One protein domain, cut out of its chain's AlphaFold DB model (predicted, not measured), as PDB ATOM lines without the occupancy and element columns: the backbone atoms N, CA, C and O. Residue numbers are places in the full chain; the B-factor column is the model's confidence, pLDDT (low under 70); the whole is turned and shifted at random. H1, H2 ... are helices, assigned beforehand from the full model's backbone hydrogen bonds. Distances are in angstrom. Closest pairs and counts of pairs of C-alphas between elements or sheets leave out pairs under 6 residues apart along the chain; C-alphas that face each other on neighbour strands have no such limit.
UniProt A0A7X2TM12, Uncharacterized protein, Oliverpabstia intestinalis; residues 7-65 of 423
ATOM      1  N   SER A   7     -47.721   4.245 -11.199       92.81
ATOM      2  CA  SER A   7     -47.327   3.951 -12.576       92.81
ATOM      3  C   SER A   7     -46.703   5.167 -13.260       92.81
ATOM      4  O   SER A   7     -45.674   5.009 -13.919       92.81
ATOM      5  N   ILE A   8     -47.246   6.376 -13.079       96.44
ATOM      6  CA  ILE A   8     -46.644   7.616 -13.603       96.44
ATOM      7  C   ILE A   8     -45.266   7.840 -12.975       96.44
ATOM      8  O   ILE A   8     -44.279   7.983 -13.700       96.44
ATOM      9  N   ILE A   9     -45.164   7.749 -11.643       96.50
ATOM     10  CA  ILE A   9     -43.888   7.900 -10.920       96.50
ATOM     11  C   ILE A   9     -42.847   6.905 -11.443       96.50
ATOM     12  O   ILE A   9     -41.706   7.273 -11.704       96.50
ATOM     13  N   THR A  10     -43.239   5.652 -11.667       94.75
ATOM     14  CA  THR A  10     -42.340   4.615 -12.197       94.75
ATOM     15  C   THR A  10     -41.870   4.943 -13.617       94.75
ATOM     16  O   THR A  10     -40.705   4.729 -13.961       94.75
ATOM     17  N   ASN A  11     -42.758   5.483 -14.454       95.50
ATOM     18  CA  ASN A  11     -42.453   5.871 -15.828       95.50
ATOM     19  C   ASN A  11     -41.530   7.086 -15.937       95.50
ATOM     20  O   ASN A  11     -40.729   7.133 -16.869       95.50
ATOM     21  N   ILE A  12     -41.635   8.042 -15.015       95.88
ATOM     22  CA  ILE A  12     -40.860   9.287 -15.045       95.88
ATOM     23  C   ILE A  12     -39.579   9.147 -14.215       95.88
ATOM     24  O   ILE A  12     -38.489   9.388 -14.736       95.88
ATOM     25  N   GLY A  13     -39.691   8.646 -12.988       95.06
ATOM     26  CA  GLY A  13     -38.665   8.673 -11.944       95.06
ATOM     27  C   GLY A  13     -39.043   9.673 -10.850       95.06
ATOM     28  O   GLY A  13     -39.376  10.821 -11.144       95.06
ATOM     29  N   ALA A  14     -39.026   9.229  -9.591       94.88
ATOM     30  CA  ALA A  14     -39.396  10.059  -8.440       94.88
ATOM     31  C   ALA A  14     -38.480  11.286  -8.295       94.88
ATOM     32  O   ALA A  14     -38.951  12.386  -8.032       94.88
ATOM     33  N   ASP A  15     -37.190  11.099  -8.559       93.25
ATOM     34  CA  ASP A  15     -36.146  12.121  -8.566       93.25
ATOM     35  C   ASP A  15     -36.439  13.277  -9.534       93.25
ATOM     36  O   ASP A  15     -36.215  14.442  -9.197       93.25
ATOM     37  N   TYR A  16     -36.992  12.985 -10.712       94.00
ATOM     38  CA  TYR A  16     -37.348  14.008 -11.701       94.00
ATOM     39  C   TYR A  16     -38.568  14.820 -11.270       94.00
ATOM     40  O   TYR A  16     -38.556  16.046 -11.382       94.00
ATOM     41  N   ILE A  17     -39.588  14.155 -10.721       96.19
ATOM     42  CA  ILE A  17     -40.781  14.824 -10.184       96.19
ATOM     43  C   ILE A  17     -40.383  15.723  -9.008       96.19
ATOM     44  O   ILE A  17     -40.756  16.890  -8.961       96.19
ATOM     45  N   GLU A  18     -39.561  15.225  -8.084       94.44
ATOM     46  CA  GLU A  18     -39.069  16.027  -6.961       94.44
ATOM     47  C   GLU A  18     -38.194  17.196  -7.415       94.44
ATOM     48  O   GLU A  18     -38.285  18.286  -6.853       94.44
ATOM     49  N   THR A  19     -37.366  17.005  -8.442       94.44
ATOM     50  CA  THR A  19     -36.560  18.089  -9.019       94.44
ATOM     51  C   THR A  19     -37.443  19.169  -9.644       94.44
ATOM     52  O   THR A  19     -37.162  20.355  -9.468       94.44
ATOM     53  N   TYR A  20     -38.513  18.785 -10.346       95.94
ATOM     54  CA  TYR A  20     -39.512  19.720 -10.868       95.94
ATOM     55  C   TYR A  20     -40.170  20.523  -9.736       95.94
ATOM     56  O   TYR A  20     -40.144  21.753  -9.756       95.94
ATOM     57  N   LEU A  21     -40.656  19.841  -8.696       95.50
ATOM     58  CA  LEU A  21     -41.314  20.478  -7.551       95.50
ATOM     59  C   LEU A  21     -40.371  21.428  -6.797       95.50
ATOM     60  O   LEU A  21     -40.755  22.552  -6.481       95.50
ATOM     61  N   LYS A  22     -39.102  21.044  -6.606       94.56
ATOM     62  CA  LYS A  22     -38.073  21.910  -6.002       94.56
ATOM     63  C   LYS A  22     -37.822  23.177  -6.809       94.56
ATOM     64  O   LYS A  22     -37.712  24.250  -6.223       94.56
ATOM     65  N   LYS A  23     -37.767  23.087  -8.144       94.25
ATOM     66  CA  LYS A  23     -37.637  24.270  -9.018       94.25
ATOM     67  C   LYS A  23     -38.826  25.222  -8.892       94.25
ATOM     68  O   LYS A  23     -38.666  26.417  -9.106       94.25
ATOM     69  N   LYS A  24     -39.992  24.696  -8.518       93.19
ATOM     70  CA  LYS A  24     -41.212  25.456  -8.229       93.19
ATOM     71  C   LYS A  24     -41.305  25.953  -6.781       93.19
ATOM     72  O   LYS A  24     -42.305  26.552  -6.410       93.19
ATOM     73  N   GLY A  25     -40.262  25.745  -5.975       92.81
ATOM     74  CA  GLY A  25     -40.200  26.193  -4.581       92.81
ATOM     75  C   GLY A  25     -40.820  25.221  -3.577       92.81
ATOM     76  O   GLY A  25     -40.874  25.536  -2.391       92.81
ATOM     77  N   PHE A  26     -41.246  24.030  -4.005       92.19
ATOM     78  CA  PHE A  26     -41.810  23.020  -3.115       92.19
ATOM     79  C   PHE A  26     -40.725  22.064  -2.627       92.19
ATOM     80  O   PHE A  26     -40.028  21.412  -3.403       92.19
ATOM     81  N   SER A  27     -40.591  21.957  -1.311       88.25
ATOM     82  CA  SER A  27     -39.754  20.964  -0.645       88.25
ATOM     83  C   SER A  27     -40.551  20.352   0.489       88.25
ATOM     84  O   SER A  27     -41.313  21.055   1.147       88.25
ATOM     85  N   ARG A  28     -40.369  19.050   0.709       86.19
ATOM     86  CA  ARG A  28     -41.039  18.355   1.806       86.19
ATOM     87  C   ARG A  28     -40.558  18.891   3.147       86.19
ATOM     88  O   ARG A  28     -39.346  19.006   3.358       86.19
ATOM     89  N   THR A  29     -41.493  19.168   4.045       83.69
ATOM     90  CA  THR A  29     -41.191  19.436   5.455       83.69
ATOM     91  C   THR A  29     -40.678  18.169   6.149       83.69
ATOM     92  O   THR A  29     -40.771  17.066   5.607       83.69
ATOM     93  N   ASP A  30     -40.130  18.298   7.361       79.56
ATOM     94  CA  ASP A  30     -39.675  17.137   8.137       79.56
ATOM     95  C   ASP A  30     -40.808  16.142   8.440       79.56
ATOM     96  O   ASP A  30     -40.575  14.934   8.437       79.56
ATOM     97  N   GLU A  31     -42.039  16.634   8.600       77.25
ATOM     98  CA  GLU A  31     -43.245  15.816   8.785       77.25
ATOM     99  C   GLU A  31     -43.650  15.076   7.494       77.25
ATOM    100  O   GLU A  31     -44.119  13.940   7.536       77.25
ATOM    101  N   GLU A  32     -43.402  15.673   6.324       83.44
ATOM    102  CA  GLU A  32     -43.741  15.108   5.010       83.44
ATOM    103  C   GLU A  32     -42.679  14.136   4.466       83.44
ATOM    104  O   GLU A  32     -42.928  13.408   3.499       83.44
ATOM    105  N   LYS A  33     -41.482  14.075   5.067       79.25
ATOM    106  CA  LYS A  33     -40.403  13.170   4.622       79.25
ATOM    107  C   LYS A  33     -40.792  11.689   4.688       79.25
ATOM    108  O   LYS A  33     -40.275  10.905   3.895       79.25
ATOM    109  N   GLY A  34     -41.715  11.312   5.577       80.62
ATOM    110  CA  GLY A  34     -42.259   9.951   5.675       80.62
ATOM    111  C   GLY A  34     -43.407   9.643   4.703       80.62
ATOM    112  O   GLY A  34     -43.796   8.484   4.568       80.62
ATOM    113  N   GLN A  35     -43.959  10.651   4.022       89.31
ATOM    114  CA  GLN A  35     -45.087  10.486   3.108       89.31
ATOM    115  C   GLN A  35     -44.621   9.947   1.746       89.31
ATOM    116  O   GLN A  35     -43.609  10.384   1.194       89.31
ATOM    117  N   GLU A  36     -45.365   9.014   1.143       91.62
ATOM    118  CA  GLU A  36     -45.087   8.610  -0.242       91.62
ATOM    119  C   GLU A  36     -45.283   9.787  -1.209       91.62
ATOM    120  O   GLU A  36     -46.233  10.563  -1.079       91.62
ATOM    121  N   LEU A  37     -44.423   9.872  -2.235       92.88
ATOM    122  CA  LEU A  37     -44.428  10.963  -3.220       92.88
ATOM    123  C   LEU A  37     -45.814  11.206  -3.831       92.88
ATOM    124  O   LEU A  37     -46.224  12.354  -3.970       92.88
ATOM    125  N   LYS A  38     -46.546  10.136  -4.164       94.00
ATOM    126  CA  LYS A  38     -47.879  10.239  -4.770       94.00
ATOM    127  C   LYS A  38     -48.862  11.025  -3.900       94.00
ATOM    128  O   LYS A  38     -49.509  11.939  -4.388       94.00
ATOM    129  N   TYR A  39     -48.898  10.734  -2.598       93.88
ATOM    130  CA  TYR A  39     -49.824  11.387  -1.676       93.88
ATOM    131  C   TYR A  39     -49.419  12.835  -1.403       93.88
ATOM    132  O   TYR A  39     -50.286  13.687  -1.232       93.88
ATOM    133  N   TRP A  40     -48.114  13.123  -1.389       94.19
ATOM    134  CA  TRP A  40     -47.630  14.493  -1.248       94.19
ATOM    135  C   TRP A  40     -48.037  15.352  -2.453       94.19
ATOM    136  O   TRP A  40     -48.616  16.420  -2.277       94.19
ATOM    137  N   VAL A  41     -47.833  14.853  -3.677       93.94
ATOM    138  CA  VAL A  41     -48.260  15.559  -4.898       93.94
ATOM    139  C   VAL A  41     -49.779  15.717  -4.957       93.94
ATOM    140  O   VAL A  41     -50.260  16.801  -5.277       93.94
ATOM    141  N   ASP A  42     -50.541  14.687  -4.582       93.75
ATOM    142  CA  ASP A  42     -52.004  14.772  -4.518       93.75
ATOM    143  C   ASP A  42     -52.476  15.869  -3.554       93.75
ATOM    144  O   ASP A  42     -53.453  16.558  -3.845       93.75
ATOM    145  N   ASN A  43     -51.796  16.054  -2.418       92.88
ATOM    146  CA  ASN A  43     -52.102  17.139  -1.486       92.88
ATOM    147  C   ASN A  43     -51.804  18.508  -2.112       92.88
ATOM    148  O   ASN A  43     -52.651  19.397  -2.042       92.88
ATOM    149  N   LEU A  44     -50.662  18.665  -2.791       93.50
ATOM    150  CA  LEU A  44     -50.323  19.909  -3.495       93.50
ATOM    151  C   LEU A  44     -51.356  20.266  -4.578       93.50
ATOM    152  O   LEU A  44     -51.725  21.434  -4.701       93.50
ATOM    153  N   LEU A  45     -51.854  19.275  -5.328       93.12
ATOM    154  CA  LEU A  45     -52.913  19.457  -6.330       93.12
ATOM    155  C   LEU A  45     -54.252  19.828  -5.680       93.12
ATOM    156  O   LEU A  45     -54.908  20.779  -6.103       93.12
ATOM    157  N   LYS A  46     -54.657  19.109  -4.624       92.44
ATOM    158  CA  LYS A  46     -55.908  19.368  -3.884       92.44
ATOM    159  C   LYS A  46     -55.944  20.770  -3.285       92.44
ATOM    160  O   LYS A  46     -56.976  21.433  -3.334       92.44
ATOM    161  N   GLU A  47     -54.816  21.217  -2.743       92.62
ATOM    162  CA  GLU A  47     -54.644  22.545  -2.152       92.62
ATOM    163  C   GLU A  47     -54.405  23.641  -3.203       92.62
ATOM    164  O   GLU A  47     -54.255  24.805  -2.834       92.62
ATOM    165  N   LYS A  48     -54.377  23.293  -4.501       91.69
ATOM    166  CA  LYS A  48     -54.080  24.198  -5.625       91.69
ATOM    167  C   LYS A  48     -52.749  24.946  -5.466       91.69
ATOM    168  O   LYS A  48     -52.603  26.078  -5.918       91.69
ATOM    169  N   LYS A  49     -51.778  24.314  -4.801       92.31
ATOM    170  CA  LYS A  49     -50.410  24.833  -4.664       92.31
ATOM    171  C   LYS A  49     -49.630  24.689  -5.964       92.31
ATOM    172  O   LYS A  49     -48.790  25.531  -6.257       92.31
ATOM    173  N   ILE A  50     -49.913  23.639  -6.730       93.38
ATOM    174  CA  ILE A  50     -49.419  23.476  -8.096       93.38
ATOM    175  C   ILE A  50     -50.588  23.547  -9.071       93.38
ATOM    176  O   ILE A  50     -51.666  23.019  -8.789       93.38
ATOM    177  N   ASP A  51     -50.357  24.219 -10.193       92.94
ATOM    178  CA  ASP A  51     -51.298  24.252 -11.302       92.94
ATOM    179  C   ASP A  51     -51.336  22.884 -11.996       92.94
ATOM    180  O   ASP A  51     -50.299  22.232 -12.165       92.94
ATOM    181  N   ILE A  52     -52.543  22.418 -12.323       93.88
ATOM    182  CA  ILE A  52     -52.719  21.078 -12.883       93.88
ATOM    183  C   ILE A  52     -52.275  21.014 -14.339       93.88
ATOM    184  O   ILE A  52     -51.637  20.031 -14.711       93.88
ATOM    185  N   ASP A  53     -52.546  22.058 -15.122       93.12
ATOM    186  CA  ASP A  53     -52.221  22.101 -16.546       93.12
ATOM    187  C   ASP A  53     -50.700  22.159 -16.715       93.12
ATOM    188  O   ASP A  53     -50.115  21.350 -17.434       93.12
ATOM    189  N   GLU A  54     -50.025  23.006 -15.932       94.50
ATOM    190  CA  GLU A  54     -48.563  23.071 -15.922       94.50
ATOM    191  C   GLU A  54     -47.917  21.743 -15.476       94.50
ATOM    192  O   GLU A  54     -46.878  21.322 -15.999       94.50
ATOM    193  N   PHE A  55     -48.516  21.051 -14.501       96.38
ATOM    194  CA  PHE A  55     -48.000  19.755 -14.069       96.38
ATOM    195  C   PHE A  55     -48.213  18.670 -15.130       96.38
ATOM    196  O   PHE A  55     -47.301  17.883 -15.379       96.38
ATOM    197  N   GLU A  56     -49.374  18.640 -15.780       96.62
ATOM    198  CA  GLU A  56     -49.687  17.751 -16.902       96.62
ATOM    199  C   GLU A  56     -48.739  17.974 -18.094       96.62
ATOM    200  O   GLU A  56     -48.220  17.003 -18.645       96.62
ATOM    201  N   GLU A  57     -48.399  19.222 -18.431       95.69
ATOM    202  CA  GLU A  57     -47.384  19.541 -19.447       95.69
ATOM    203  C   GLU A  57     -46.001  18.974 -19.086       95.69
ATOM    204  O   GLU A  57     -45.306  18.384 -19.926       95.69
ATOM    205  N   PHE A  58     -45.596  19.097 -17.816       96.25
ATOM    206  CA  PHE A  58     -44.368  18.475 -17.321       96.25
ATOM    207  C   PHE A  58     -44.412  16.944 -17.462       96.25
ATOM    208  O   PHE A  58     -43.459  16.342 -17.972       96.25
ATOM    209  N   LEU A  59     -45.512  16.307 -17.042       97.69
ATOM    210  CA  LEU A  59     -45.689  14.860 -17.170       97.69
ATOM    211  C   LEU A  59     -45.637  14.431 -18.636       97.69
ATOM    212  O   LEU A  59     -44.973  13.442 -18.953       97.69
ATOM    213  N   PHE A  60     -46.288  15.183 -19.525       97.38
ATOM    214  CA  PHE A  60     -46.282  14.934 -20.958       97.38
ATOM    215  C   PHE A  60     -44.856  14.941 -21.492       97.38
ATOM    216  O   PHE A  60     -44.430  13.940 -22.060       97.38
ATOM    217  N   SER A  61     -44.085  16.001 -21.240       96.44
ATOM    218  CA  SER A  61     -42.697  16.103 -21.703       96.44
ATOM    219  C   SER A  61     -41.840  14.918 -21.233       96.44
ATOM    220  O   SER A  61     -41.150  14.272 -22.028       96.44
ATOM    221  N   GLU A  62     -41.942  14.538 -19.956       96.56
ATOM    222  CA  GLU A  62     -41.160  13.429 -19.400       96.56
ATOM    223  C   GLU A  62     -41.608  12.040 -19.889       96.56
ATOM    224  O   GLU A  62     -40.792  11.113 -19.981       96.56
ATOM    225  N   LEU A  63     -42.898  11.865 -20.191       97.56
ATOM    226  CA  LEU A  63     -43.450  10.627 -20.742       97.56
ATOM    227  C   LEU A  63     -43.280  10.523 -22.255       97.56
ATOM    228  O   LEU A  63     -43.231   9.405 -22.765       97.56
ATOM    229  N   PHE A  64     -43.157  11.647 -22.955       97.31
ATOM    230  CA  PHE A  64     -42.875  11.704 -24.383       97.31
ATOM    231  C   PHE A  64     -41.396  11.411 -24.672       97.31
ATOM    232  O   PHE A  64     -41.063  10.732 -25.648       97.31
ATOM    233  N   TRP A  65     -40.518  11.859 -23.772       95.69
ATOM    234  CA  TRP A  65     -39.070  11.693 -23.843       95.69
ATOM    235  C   TRP A  65     -38.541  10.800 -22.701       95.69
ATOM    236  O   TRP A  65     -39.057   9.711 -22.424       95.69
TER     237      TRP A  65
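This is residues 7 to 65 of the 423 residues of an uncharacterized protein of Oliverpabstia intestinalis (UniProt A0A7X2TM12). H4, the longest helix, and H3 form the two legs of a V, with the short helix H1 at its open end, pointing through the plane of the V rather than from leg to leg, and H2 to one side of that plane. The fit is loose: H1 and H4 are the one pair of helices that touch, and a long link, residues 24 to 36, reaches one end of the longest axis. The printed part has 59 residues, with four named helices in the order H1, H2, H3, H4 and no named strand; the class is all helix. The whole is compact, with a radius of gyration of the C-alphas of 11.1 A, and elongated in outline, spanning 33 by 22 by 19 A.

H4, residues 52 to 64, touches H1, residues 7 to 12, with its residues 59 to 63 alone; the closest C-alphas are those of Glu 62 and Ile 12, 6.0 A apart. They run the same way at a steep tilt of 69 degrees, only just short of about perpendicular. H3, residues 37 to 46, is close to H4 but not clearly touching; the closest C-alphas, of Leu 45 and Ile 52, are 6.8 A apart. These two run opposite ways at a steep tilt of 35.4 degrees, only just beyond shallow. H3 is about perpendicular to H1, at 82 degrees, and close but not clearly touching, with the closest C-alphas, of Lys 38 and Ile 9, 7.7 A apart. H2, residues 14 to 23, is close to H3 but not clearly touching, with the closest C-alphas, of Ala 14 and Leu 37, 7.3 A apart; H2 and H4 are near each other. In H1, H2, H3 and H4 every O i to N i+4 pair is within hydrogen-bond range.

H4 is 17.8 A long from first to last C-alpha, from C-alpha 52 at (-52.719, 21.078, -12.883) to C-alpha 64 at (-42.875, 11.704, -24.383). H3 measures 14.2 A, H2 14.3 A and H1 8.7 A; H1 begins with C-alpha 7 at (-47.327, 3.951, -12.576).

The two C-alphas farthest apart, of Glu 31 and Phe 64, are 33.4 A apart. The link from H2 to H3 is long, 13 residues; those from H1 to H2 and H3 to H4 are tight. The printed part has no cut, and no printed residue is under 70 in pLDDT.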